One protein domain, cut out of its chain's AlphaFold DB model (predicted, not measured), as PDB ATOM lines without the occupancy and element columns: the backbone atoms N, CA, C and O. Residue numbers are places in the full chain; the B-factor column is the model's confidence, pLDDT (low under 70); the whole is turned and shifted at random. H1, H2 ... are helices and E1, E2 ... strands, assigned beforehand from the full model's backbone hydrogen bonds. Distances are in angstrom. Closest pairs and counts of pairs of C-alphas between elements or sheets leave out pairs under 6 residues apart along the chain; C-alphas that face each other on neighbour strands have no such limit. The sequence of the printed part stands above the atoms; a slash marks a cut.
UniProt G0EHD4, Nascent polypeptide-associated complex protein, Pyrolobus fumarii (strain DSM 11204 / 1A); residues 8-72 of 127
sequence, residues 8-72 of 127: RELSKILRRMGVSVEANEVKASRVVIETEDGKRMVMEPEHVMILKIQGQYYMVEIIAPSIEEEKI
ATOM      1  N   ARG A   8      60.306  36.339  68.376       82.88
ATOM      2  CA  ARG A   8      61.577  36.572  67.679       82.88
ATOM      3  C   ARG A   8      62.669  37.088  68.617       82.88
ATOM      4  O   ARG A   8      63.811  36.640  68.523       82.88
ATOM      5  N   GLU A   9      62.351  38.025  69.506       84.44
ATOM      6  CA  GLU A   9      63.295  38.529  70.510       84.44
ATOM      7  C   GLU A   9      63.624  37.463  71.553       84.44
ATOM      8  O   GLU A   9      64.800  37.259  71.863       84.44
ATOM      9  N   LEU A  10      62.614  36.721  72.015       84.62
ATOM     10  CA  LEU A  10      62.803  35.616  72.951       84.62
ATOM     11  C   LEU A  10      63.714  34.531  72.355       84.62
ATOM     12  O   LEU A  10      64.677  34.111  72.995       84.62
ATOM     13  N   SER A  11      63.488  34.147  71.094       84.94
ATOM     14  CA  SER A  11      64.339  33.192  70.373       84.94
ATOM     15  C   SER A  11      65.802  33.644  70.307       84.94
ATOM     16  O   SER A  11      66.712  32.853  70.555       84.94
ATOM     17  N   LYS A  12      66.057  34.935  70.045       88.44
ATOM     18  CA  LYS A  12      67.421  35.492  70.018       88.44
ATOM     19  C   LYS A  12      68.111  35.413  71.380       88.44
ATOM     20  O   LYS A  12      69.297  35.091  71.430       88.44
ATOM     21  N   ILE A  13      67.395  35.710  72.465       89.75
ATOM     22  CA  ILE A  13      67.936  35.643  73.830       89.75
ATOM     23  C   ILE A  13      68.274  34.195  74.193       89.75
ATOM     24  O   ILE A  13      69.402  33.908  74.587       89.75
ATOM     25  N   LEU A  14      67.335  33.273  73.987       89.06
ATOM     26  CA  LEU A  14      67.506  31.864  74.343       89.06
ATOM     27  C   LEU A  14      68.638  31.194  73.552       89.06
ATOM     28  O   LEU A  14      69.457  30.481  74.132       89.06
ATOM     29  N   ARG A  15      68.769  31.498  72.254       87.88
ATOM     30  CA  ARG A  15      69.897  31.020  71.435       87.88
ATOM     31  C   ARG A  15      71.248  31.518  71.952       87.88
ATOM     32  O   ARG A  15      72.212  30.758  71.946       87.88
ATOM     33  N   ARG A  16      71.336  32.767  72.436       91.31
ATOM     34  CA  ARG A  16      72.566  33.308  73.059       91.31
ATOM     35  C   ARG A  16      72.927  32.599  74.363       91.31
ATOM     36  O   ARG A  16      74.100  32.543  74.706       91.31
ATOM     37  N   MET A  17      71.936  32.049  75.058       91.06
ATOM     38  CA  MET A  17      72.123  31.238  76.262       91.06
ATOM     39  C   MET A  17      72.429  29.761  75.949       91.06
ATOM     40  O   MET A  17      72.488  28.949  76.865       91.06
ATOM     41  N   GLY A  18      72.614  29.396  74.675       88.44
ATOM     42  CA  GLY A  18      72.906  28.021  74.258       88.44
ATOM     43  C   GLY A  18      71.689  27.093  74.253       88.44
ATOM     44  O   GLY A  18      71.843  25.883  74.099       88.44
ATOM     45  N   VAL A  19      70.479  27.634  74.407       91.00
ATOM     46  CA  VAL A  19      69.244  26.849  74.340       91.00
ATOM     47  C   VAL A  19      68.886  26.601  72.876       91.00
ATOM     48  O   VAL A  19      68.855  27.528  72.061       91.00
ATOM     49  N   SER A  20      68.586  25.345  72.543       87.25
ATOM     50  CA  SER A  20      68.067  24.991  71.222       87.25
ATOM     51  C   SER A  20      66.629  25.484  71.082       87.25
ATOM     52  O   SER A  20      65.733  25.035  71.802       87.25
ATOM     53  N   VAL A  21      66.432  26.428  70.164       91.44
ATOM     54  CA  VAL A  21      65.144  27.070  69.907       91.44
ATOM     55  C   VAL A  21      64.882  27.102  68.416       91.44
ATOM     56  O   VAL A  21      65.721  27.571  67.649       91.44
ATOM     57  N   GLU A  22      63.694  26.697  68.000       90.19
ATOM     58  CA  GLU A  22      63.221  26.772  66.623       90.19
ATOM     59  C   GLU A  22      62.040  27.740  66.571       90.19
ATOM     60  O   GLU A  22      61.142  27.675  67.404       90.19
ATOM     61  N   ALA A  23      62.075  28.690  65.641       90.56
ATOM     62  CA  ALA A  23      60.981  29.623  65.415       90.56
ATOM     63  C   ALA A  23      60.529  29.450  63.967       90.56
ATOM     64  O   ALA A  23      61.332  29.637  63.051       90.56
ATOM     65  N   ASN A  24      59.276  29.054  63.777       91.06
ATOM     66  CA  ASN A  24      58.732  28.668  62.487       91.06
ATOM     67  C   ASN A  24      57.511  29.526  62.174       91.06
ATOM     68  O   ASN A  24      56.530  29.516  62.917       91.06
ATOM     69  N   GLU A  25      57.568  30.238  61.053       93.31
ATOM     70  CA  GLU A  25      56.395  30.888  60.480       93.31
ATOM     71  C   GLU A  25      55.514  29.831  59.806       93.31
ATOM     72  O   GLU A  25      56.010  28.968  59.075       93.31
ATOM     73  N   VAL A  26      54.212  29.884  60.071       94.69
ATOM     74  CA  VAL A  26      53.234  28.924  59.562       94.69
ATOM     75  C   VAL A  26      52.249  29.648  58.660       94.69
ATOM     76  O   VAL A  26      51.607  30.615  59.060       94.69
ATOM     77  N   LYS A  27      52.100  29.142  57.434       93.38
ATOM     78  CA  LYS A  27      51.059  29.586  56.503       93.38
ATOM     79  C   LYS A  27      49.754  28.871  56.837       93.38
ATOM     80  O   LYS A  27      49.467  27.817  56.275       93.38
ATOM     81  N   ALA A  28      49.009  29.415  57.790       93.88
ATOM     82  CA  ALA A  28      47.690  28.922  58.159       93.88
ATOM     83  C   ALA A  28      46.609  29.742  57.446       93.88
ATOM     84  O   ALA A  28      46.704  30.961  57.387       93.88
ATOM     85  N   SER A  29      45.580  29.079  56.921       94.44
ATOM     86  CA  SER A  29      44.382  29.744  56.391       94.44
ATOM     87  C   SER A  29      43.297  29.938  57.452       94.44
ATOM     88  O   SER A  29      42.406  30.754  57.271       94.44
ATOM     89  N   ARG A  30      43.350  29.174  58.549       94.38
ATOM     90  CA  ARG A  30      42.377  29.204  59.645       94.38
ATOM     91  C   ARG A  30      43.041  28.745  60.938       94.38
ATOM     92  O   ARG A  30      43.838  27.806  60.914       94.38
ATOM     93  N   VAL A  31      42.698  29.381  62.053       95.75
ATOM     94  CA  VAL A  31      43.053  28.946  63.409       95.75
ATOM     95  C   VAL A  31      41.774  28.804  64.221       95.75
ATOM     96  O   VAL A  31      40.894  29.659  64.159       95.75
ATOM     97  N   VAL A  32      41.684  27.709  64.970       94.69
ATOM     98  CA  VAL A  32      40.605  27.442  65.919       94.69
ATOM     99  C   VAL A  32      41.249  27.146  67.265       94.69
ATOM    100  O   VAL A  32      42.124  26.285  67.350       94.69
ATOM    101  N   ILE A  33      40.843  27.879  68.296       94.12
ATOM    102  CA  ILE A  33      41.231  27.615  69.682       94.12
ATOM    103  C   ILE A  33      39.983  27.129  70.406       94.12
ATOM    104  O   ILE A  33      39.037  27.892  70.584       94.12
ATOM    105  N   GLU A  34      39.990  25.860  70.795       92.44
ATOM    106  CA  GLU A  34      38.961  25.272  71.646       92.44
ATOM    107  C   GLU A  34      39.352  25.464  73.108       92.44
ATOM    108  O   GLU A  34      40.485  25.180  73.507       92.44
ATOM    109  N   THR A  35      38.424  25.985  73.895       88.88
ATOM    110  CA  THR A  35      38.620  26.266  75.313       88.88
ATOM    111  C   THR A  35      37.841  25.271  76.165       88.88
ATOM    112  O   THR A  35      36.799  24.752  75.763       88.88
ATOM    113  N   GLU A  36      38.327  25.016  77.381       87.50
ATOM    114  CA  GLU A  36      37.680  24.085  78.318       87.50
ATOM    115  C   GLU A  36      36.273  24.541  78.753       87.50
ATOM    116  O   GLU A  36      35.485  23.725  79.216       87.50
ATOM    117  N   ASP A  37      35.931  25.825  78.585       86.06
ATOM    118  CA  ASP A  37      34.595  26.373  78.859       86.06
ATOM    119  C   ASP A  37      33.600  26.190  77.698       86.06
ATOM    120  O   ASP A  37      32.543  26.825  77.686       86.06
ATOM    121  N   GLY A  38      33.922  25.331  76.725       83.12
ATOM    122  CA  GLY A  38      33.016  24.986  75.635       83.12
ATOM    123  C   GLY A  38      32.865  26.108  74.611       83.12
ATOM    124  O   GLY A  38      31.770  26.336  74.094       83.12
ATOM    125  N   LYS A  39      33.935  26.853  74.319       87.00
ATOM    126  CA  LYS A  39      33.942  27.872  73.260       87.00
ATOM    127  C   LYS A  39      35.018  27.585  72.225       87.00
ATOM    128  O   LYS A  39      36.015  26.913  72.480       87.00
ATOM    129  N   ARG A  40      34.794  28.122  71.032       92.00
ATOM    130  CA  ARG A  40      35.736  28.160  69.923       92.00
ATOM    131  C   ARG A  40      36.042  29.607  69.603       92.00
ATOM    132  O   ARG A  40      35.139  30.390  69.335       92.00
ATOM    133  N   MET A  41      37.322  29.946  69.598       92.75
ATOM    134  CA  MET A  41      37.811  31.190  69.018       92.75
ATOM    135  C   MET A  41      38.305  30.877  67.608       92.75
ATOM    136  O   MET A  41      39.319  30.194  67.442       92.75
ATOM    137  N   VAL A  42      37.575  31.339  66.599       94.44
ATOM    138  CA  VAL A  42      37.859  31.096  65.183       94.44
ATOM    139  C   VAL A  42      38.424  32.367  64.561       94.44
ATOM    140  O   VAL A  42      37.919  33.464  64.791       94.44
ATOM    141  N   MET A  43      39.496  32.233  63.784       95.19
ATOM    142  CA  MET A  43      40.110  33.367  63.095       95.19
ATOM    143  C   MET A  43      40.796  32.961  61.791       95.19
ATOM    144  O   MET A  43      41.318  31.850  61.658       95.19
ATOM    145  N   GLU A  44      40.840  33.901  60.851       96.56
ATOM    146  CA  GLU A  44      41.682  33.852  59.656       96.56
ATOM    147  C   GLU A  44      42.967  34.644  59.946       96.56
ATOM    148  O   GLU A  44      42.931  35.876  60.010       96.56
ATOM    149  N   PRO A  45      44.102  33.978  60.223       96.38
ATOM    150  CA  PRO A  45      45.309  34.683  60.631       96.38
ATOM    151  C   PRO A  45      46.022  35.327  59.435       96.38
ATOM    152  O   PRO A  45      46.181  34.719  58.380       96.38
ATOM    153  N   GLU A  46      46.562  36.528  59.635       96.12
ATOM    154  CA  GLU A  46      47.512  37.153  58.705       96.12
ATOM    155  C   GLU A  46      48.934  36.622  58.923       96.12
ATOM    156  O   GLU A  46      49.729  36.528  57.988       96.12
ATOM    157  N   HIS A  47      49.264  36.273  60.170       94.50
ATOM    158  CA  HIS A  47      50.573  35.746  60.539       94.50
ATOM    159  C   HIS A  47      50.463  34.788  61.725       94.50
ATOM    160  O   HIS A  47      49.836  35.100  62.740       94.50
ATOM    161  N   VAL A  48      51.129  33.636  61.610       95.12
ATOM    162  CA  VAL A  48      51.272  32.651  62.688       95.12
ATOM    163  C   VAL A  48      52.743  32.304  62.863       95.12
ATOM    164  O   VAL A  48      53.432  31.952  61.904       95.12
ATOM    165  N   MET A  49      53.224  32.360  64.101       94.19
ATOM    166  CA  MET A  49      54.587  31.993  64.472       94.19
ATOM    167  C   MET A  49      54.560  30.980  65.608       94.19
ATOM    168  O   MET A  49      53.940  31.213  66.639       94.19
ATOM    169  N   ILE A  50      55.287  29.882  65.443       94.25
ATOM    170  CA  ILE A  50      55.436  28.839  66.454       94.25
ATOM    171  C   ILE A  50      56.866  28.852  66.981       94.25
ATOM    172  O   ILE A  50      57.820  28.764  66.211       94.25
ATOM    173  N   LEU A  51      57.012  28.911  68.303       92.88
ATOM    174  CA  LEU A  51      58.283  28.783  69.004       92.88
ATOM    175  C   LEU A  51      58.379  27.406  69.663       92.88
ATOM    176  O   LEU A  51      57.608  27.087  70.573       92.88
ATOM    177  N   LYS A  52      59.365  26.615  69.243       93.75
ATOM    178  CA  LYS A  52      59.753  25.369  69.903       93.75
ATOM    179  C   LYS A  52      61.034  25.560  70.695       93.75
ATOM    180  O   LYS A  52      61.998  26.135  70.194       93.75
ATOM    181  N   ILE A  53      61.070  25.029  71.907       93.19
ATOM    182  CA  ILE A  53      62.248  25.019  72.776       93.19
ATOM    183  C   ILE A  53      62.501  23.565  73.153       93.19
ATOM    184  O   ILE A  53      61.597  22.897  73.644       93.19
ATOM    185  N   GLN A  54      63.703  23.050  72.878       90.69
ATOM    186  CA  GLN A  54      64.080  21.663  73.201       90.69
ATOM    187  C   GLN A  54      63.059  20.604  72.720       90.69
ATOM    188  O   GLN A  54      62.796  19.616  73.399       90.69
ATOM    189  N   GLY A  55      62.470  20.814  71.536       88.56
ATOM    190  CA  GLY A  55      61.499  19.894  70.931       88.56
ATOM    191  C   GLY A  55      60.049  20.058  71.405       88.56
ATOM    192  O   GLY A  55      59.165  19.419  70.841       88.56
ATOM    193  N   GLN A  56      59.775  20.935  72.375       92.69
ATOM    194  CA  GLN A  56      58.424  21.221  72.864       92.69
ATOM    195  C   GLN A  56      57.894  22.549  72.314       92.69
ATOM    196  O   GLN A  56      58.634  23.526  72.216       92.69
ATOM    197  N   TYR A  57      56.605  22.593  71.968       91.88
ATOM    198  CA  TYR A  57      55.910  23.809  71.540       91.88
ATOM    199  C   TYR A  57      55.656  24.699  72.758       91.88
ATOM    200  O   TYR A  57      54.857  24.346  73.618       91.88
ATOM    201  N   TYR A  58      56.355  25.830  72.850       90.69
ATOM    202  CA  TYR A  58      56.291  26.704  74.024       90.69
ATOM    203  C   TYR A  58      55.364  27.901  73.807       90.69
ATOM    204  O   TYR A  58      54.659  28.315  74.720       90.69
ATOM    205  N   MET A  59      55.357  28.465  72.595       90.12
ATOM    206  CA  MET A  59      54.513  29.611  72.254       90.12
ATOM    207  C   MET A  59      53.995  29.518  70.824       90.12
ATOM    208  O   MET A  59      54.710  29.082  69.920       90.12
ATOM    209  N   VAL A  60      52.777  30.018  70.630       92.69
ATOM    210  CA  VAL A  60      52.199  30.320  69.321       92.69
ATOM    211  C   VAL A  60      51.735  31.773  69.353       92.69
ATOM    212  O   VAL A  60      50.967  32.162  70.227       92.69
ATOM    213  N   GLU A  61      52.240  32.588  68.435       92.31
ATOM    214  CA  GLU A  61      51.780  33.958  68.210       92.31
ATOM    215  C   GLU A  61      50.894  33.968  66.972       92.31
ATOM    216  O   GLU A  61      51.282  33.449  65.924       92.31
ATOM    217  N   ILE A  62      49.711  34.563  67.105       94.81
ATOM    218  CA  ILE A  62      48.726  34.685  66.037       94.81
ATOM    219  C   ILE A  62      48.359  36.159  65.922       94.81
ATOM    220  O   ILE A  62      48.003  36.795  66.913       94.81
ATOM    221  N   ILE A  63      48.462  36.696  64.712       94.31
ATOM    222  CA  ILE A  63      48.003  38.038  64.364       94.31
ATOM    223  C   ILE A  63      46.855  37.855  63.376       94.31
ATOM    224  O   ILE A  63      47.048  37.267  62.313       94.31
ATOM    225  N   ALA A  64      45.670  38.329  63.750       95.00
ATOM    226  CA  ALA A  64      44.450  38.257  62.954       95.00
ATOM    227  C   ALA A  64      43.663  39.577  63.087       95.00
ATOM    228  O   ALA A  64      43.749  40.223  64.139       95.00
ATOM    229  N   PRO A  65      42.904  39.988  62.055       91.94
ATOM    230  CA  PRO A  65      42.122  41.227  62.073       91.94
ATOM    231  C   PRO A  65      40.893  41.137  62.988       91.94
ATOM    232  O   PRO A  65      40.444  42.147  63.531       91.94
ATOM    233  N   SER A  66      40.356  39.932  63.174       91.06
ATOM    234  CA  SER A  66      39.201  39.642  64.016       91.06
ATOM    235  C   SER A  66      39.311  38.247  64.627       91.06
ATOM    236  O   SER A  66      40.061  37.391  64.154       91.06
ATOM    237  N   ILE A  67      38.555  38.043  65.704       93.31
ATOM    238  CA  ILE A  67      38.344  36.746  66.340       93.31
ATOM    239  C   ILE A  67      36.838  36.590  66.519       93.31
ATOM    240  O   ILE A  67      36.195  37.472  67.091       93.31
ATOM    241  N   GLU A  68      36.293  35.488  66.024       89.75
ATOM    242  CA  GLU A  68      34.895  35.111  66.206       89.75
ATOM    243  C   GLU A  68      34.793  34.102  67.351       89.75
ATOM    244  O   GLU A  68      35.525  33.112  67.383       89.75
ATOM    245  N   GLU A  69      33.916  34.372  68.319       86.69
ATOM    246  CA  GLU A  69      33.626  33.451  69.420       86.69
ATOM    247  C   GLU A  69      32.351  32.669  69.113       86.69
ATOM    248  O   GLU A  69      31.247  33.216  69.099       86.69
ATOM    249  N   GLU A  70      32.504  31.370  68.905       85.88
ATOM    250  CA  GLU A  70      31.408  30.424  68.761       85.88
ATOM    251  C   GLU A  70      31.266  29.657  70.079       85.88
ATOM    252  O   GLU A  70      32.255  29.201  70.660       85.88
ATOM    253  N   LYS A  71      30.040  29.484  70.584       72.31
ATOM    254  CA  LYS A  71      29.821  28.448  71.598       72.31
ATOM    255  C   LYS A  71      29.976  27.109  70.897       72.31
ATOM    256  O   LYS A  71      29.360  26.896  69.855       72.31
ATOM    257  N   ILE A  72      30.767  26.217  71.479       65.88
ATOM    258  CA  ILE A  72      30.647  24.802  71.168       65.88
ATOM    259  C   ILE A  72      29.262  24.456  71.702       65.88
ATOM    260  O   ILE A  72      29.058  24.368  72.912       65.88
TER     261      ILE A  72
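AT A GLANCE: This is residues 8 to 72 of the 127 residues of the protein "Nascent polypeptide-associated complex protein" of Pyrolobus fumarii (strain DSM 11204 / 1A) (UniProt G0EHD4). Two small three-stranded sheets, E1 E4 E5 and E2 E3 E6, stand as the two arms of a V, and the chain passes between them three times at its point. Helix H1 covers part of one face of the sheet E1 E4 E5, over the edge strand E1. The printed part has 65 residues, with one named helix and six named strands in the order H1 E1 E2 E3 E4 E5 E6. Both sheets are antiparallel, in the orders E1 - E4 - E5 and E2 - E3 - E6, and the class is mixed, helices and strands. The whole is loose, with a radius of gyration of the C-alphas of 14.3 A, and elongated, spanning 43 by 24 by 15 A.

HOW THE PARTS SIT: E4, residues 47 to 53, is the inner strand between E1, residues 21 to 26, and E5, residues 56 to 63. This sheet is twisted, with C-alphas up to 4.2 A off its best plane. N 24 and O 50 are 2.9 A apart across E1 and E4; N 51 and O 59 are 2.8 A apart across the hairpin E4 and E5. H1, residues 8 to 16, is on this sheet at a height of 9.0 A, along the strands at 15 degrees to E1 on the local plane; their closest C-alphas, Ser 11 and Val 21, are 6.2 A apart. Every O i to N i+4 pair in H1 is within hydrogen-bond range. In the other sheet, E2, residues 31 to 35, and E3, residues 39 to 43, form a hairpin, with N 33 and O 41 at 2.9 A. E6, residues 68 to 71, is E3's other neighbour, with N 40 and O 70 at 2.8 A. E2 and E5 are only just apart, at 8.5 A.

IN THESE COORDINATES: H1 begins at C-alpha 8, (61.577, 36.572, 67.679), and measures 12.7 A. E1 measures 15.9 A, E4 20.0 A and E5 21.5 A; E2 measures 13.0 A, E3 13.1 A and E6 10.0 A. E6 ends at C-alpha 71, (29.821, 28.448, 71.598).

THE WHOLE: The C-alphas farthest apart, Gly 18 and Lys 71, are 43.2 A apart. The printed part has no cut, and its six links are tight. Mean pLDDT of the printed part is 90.6; residue 72 is under 70.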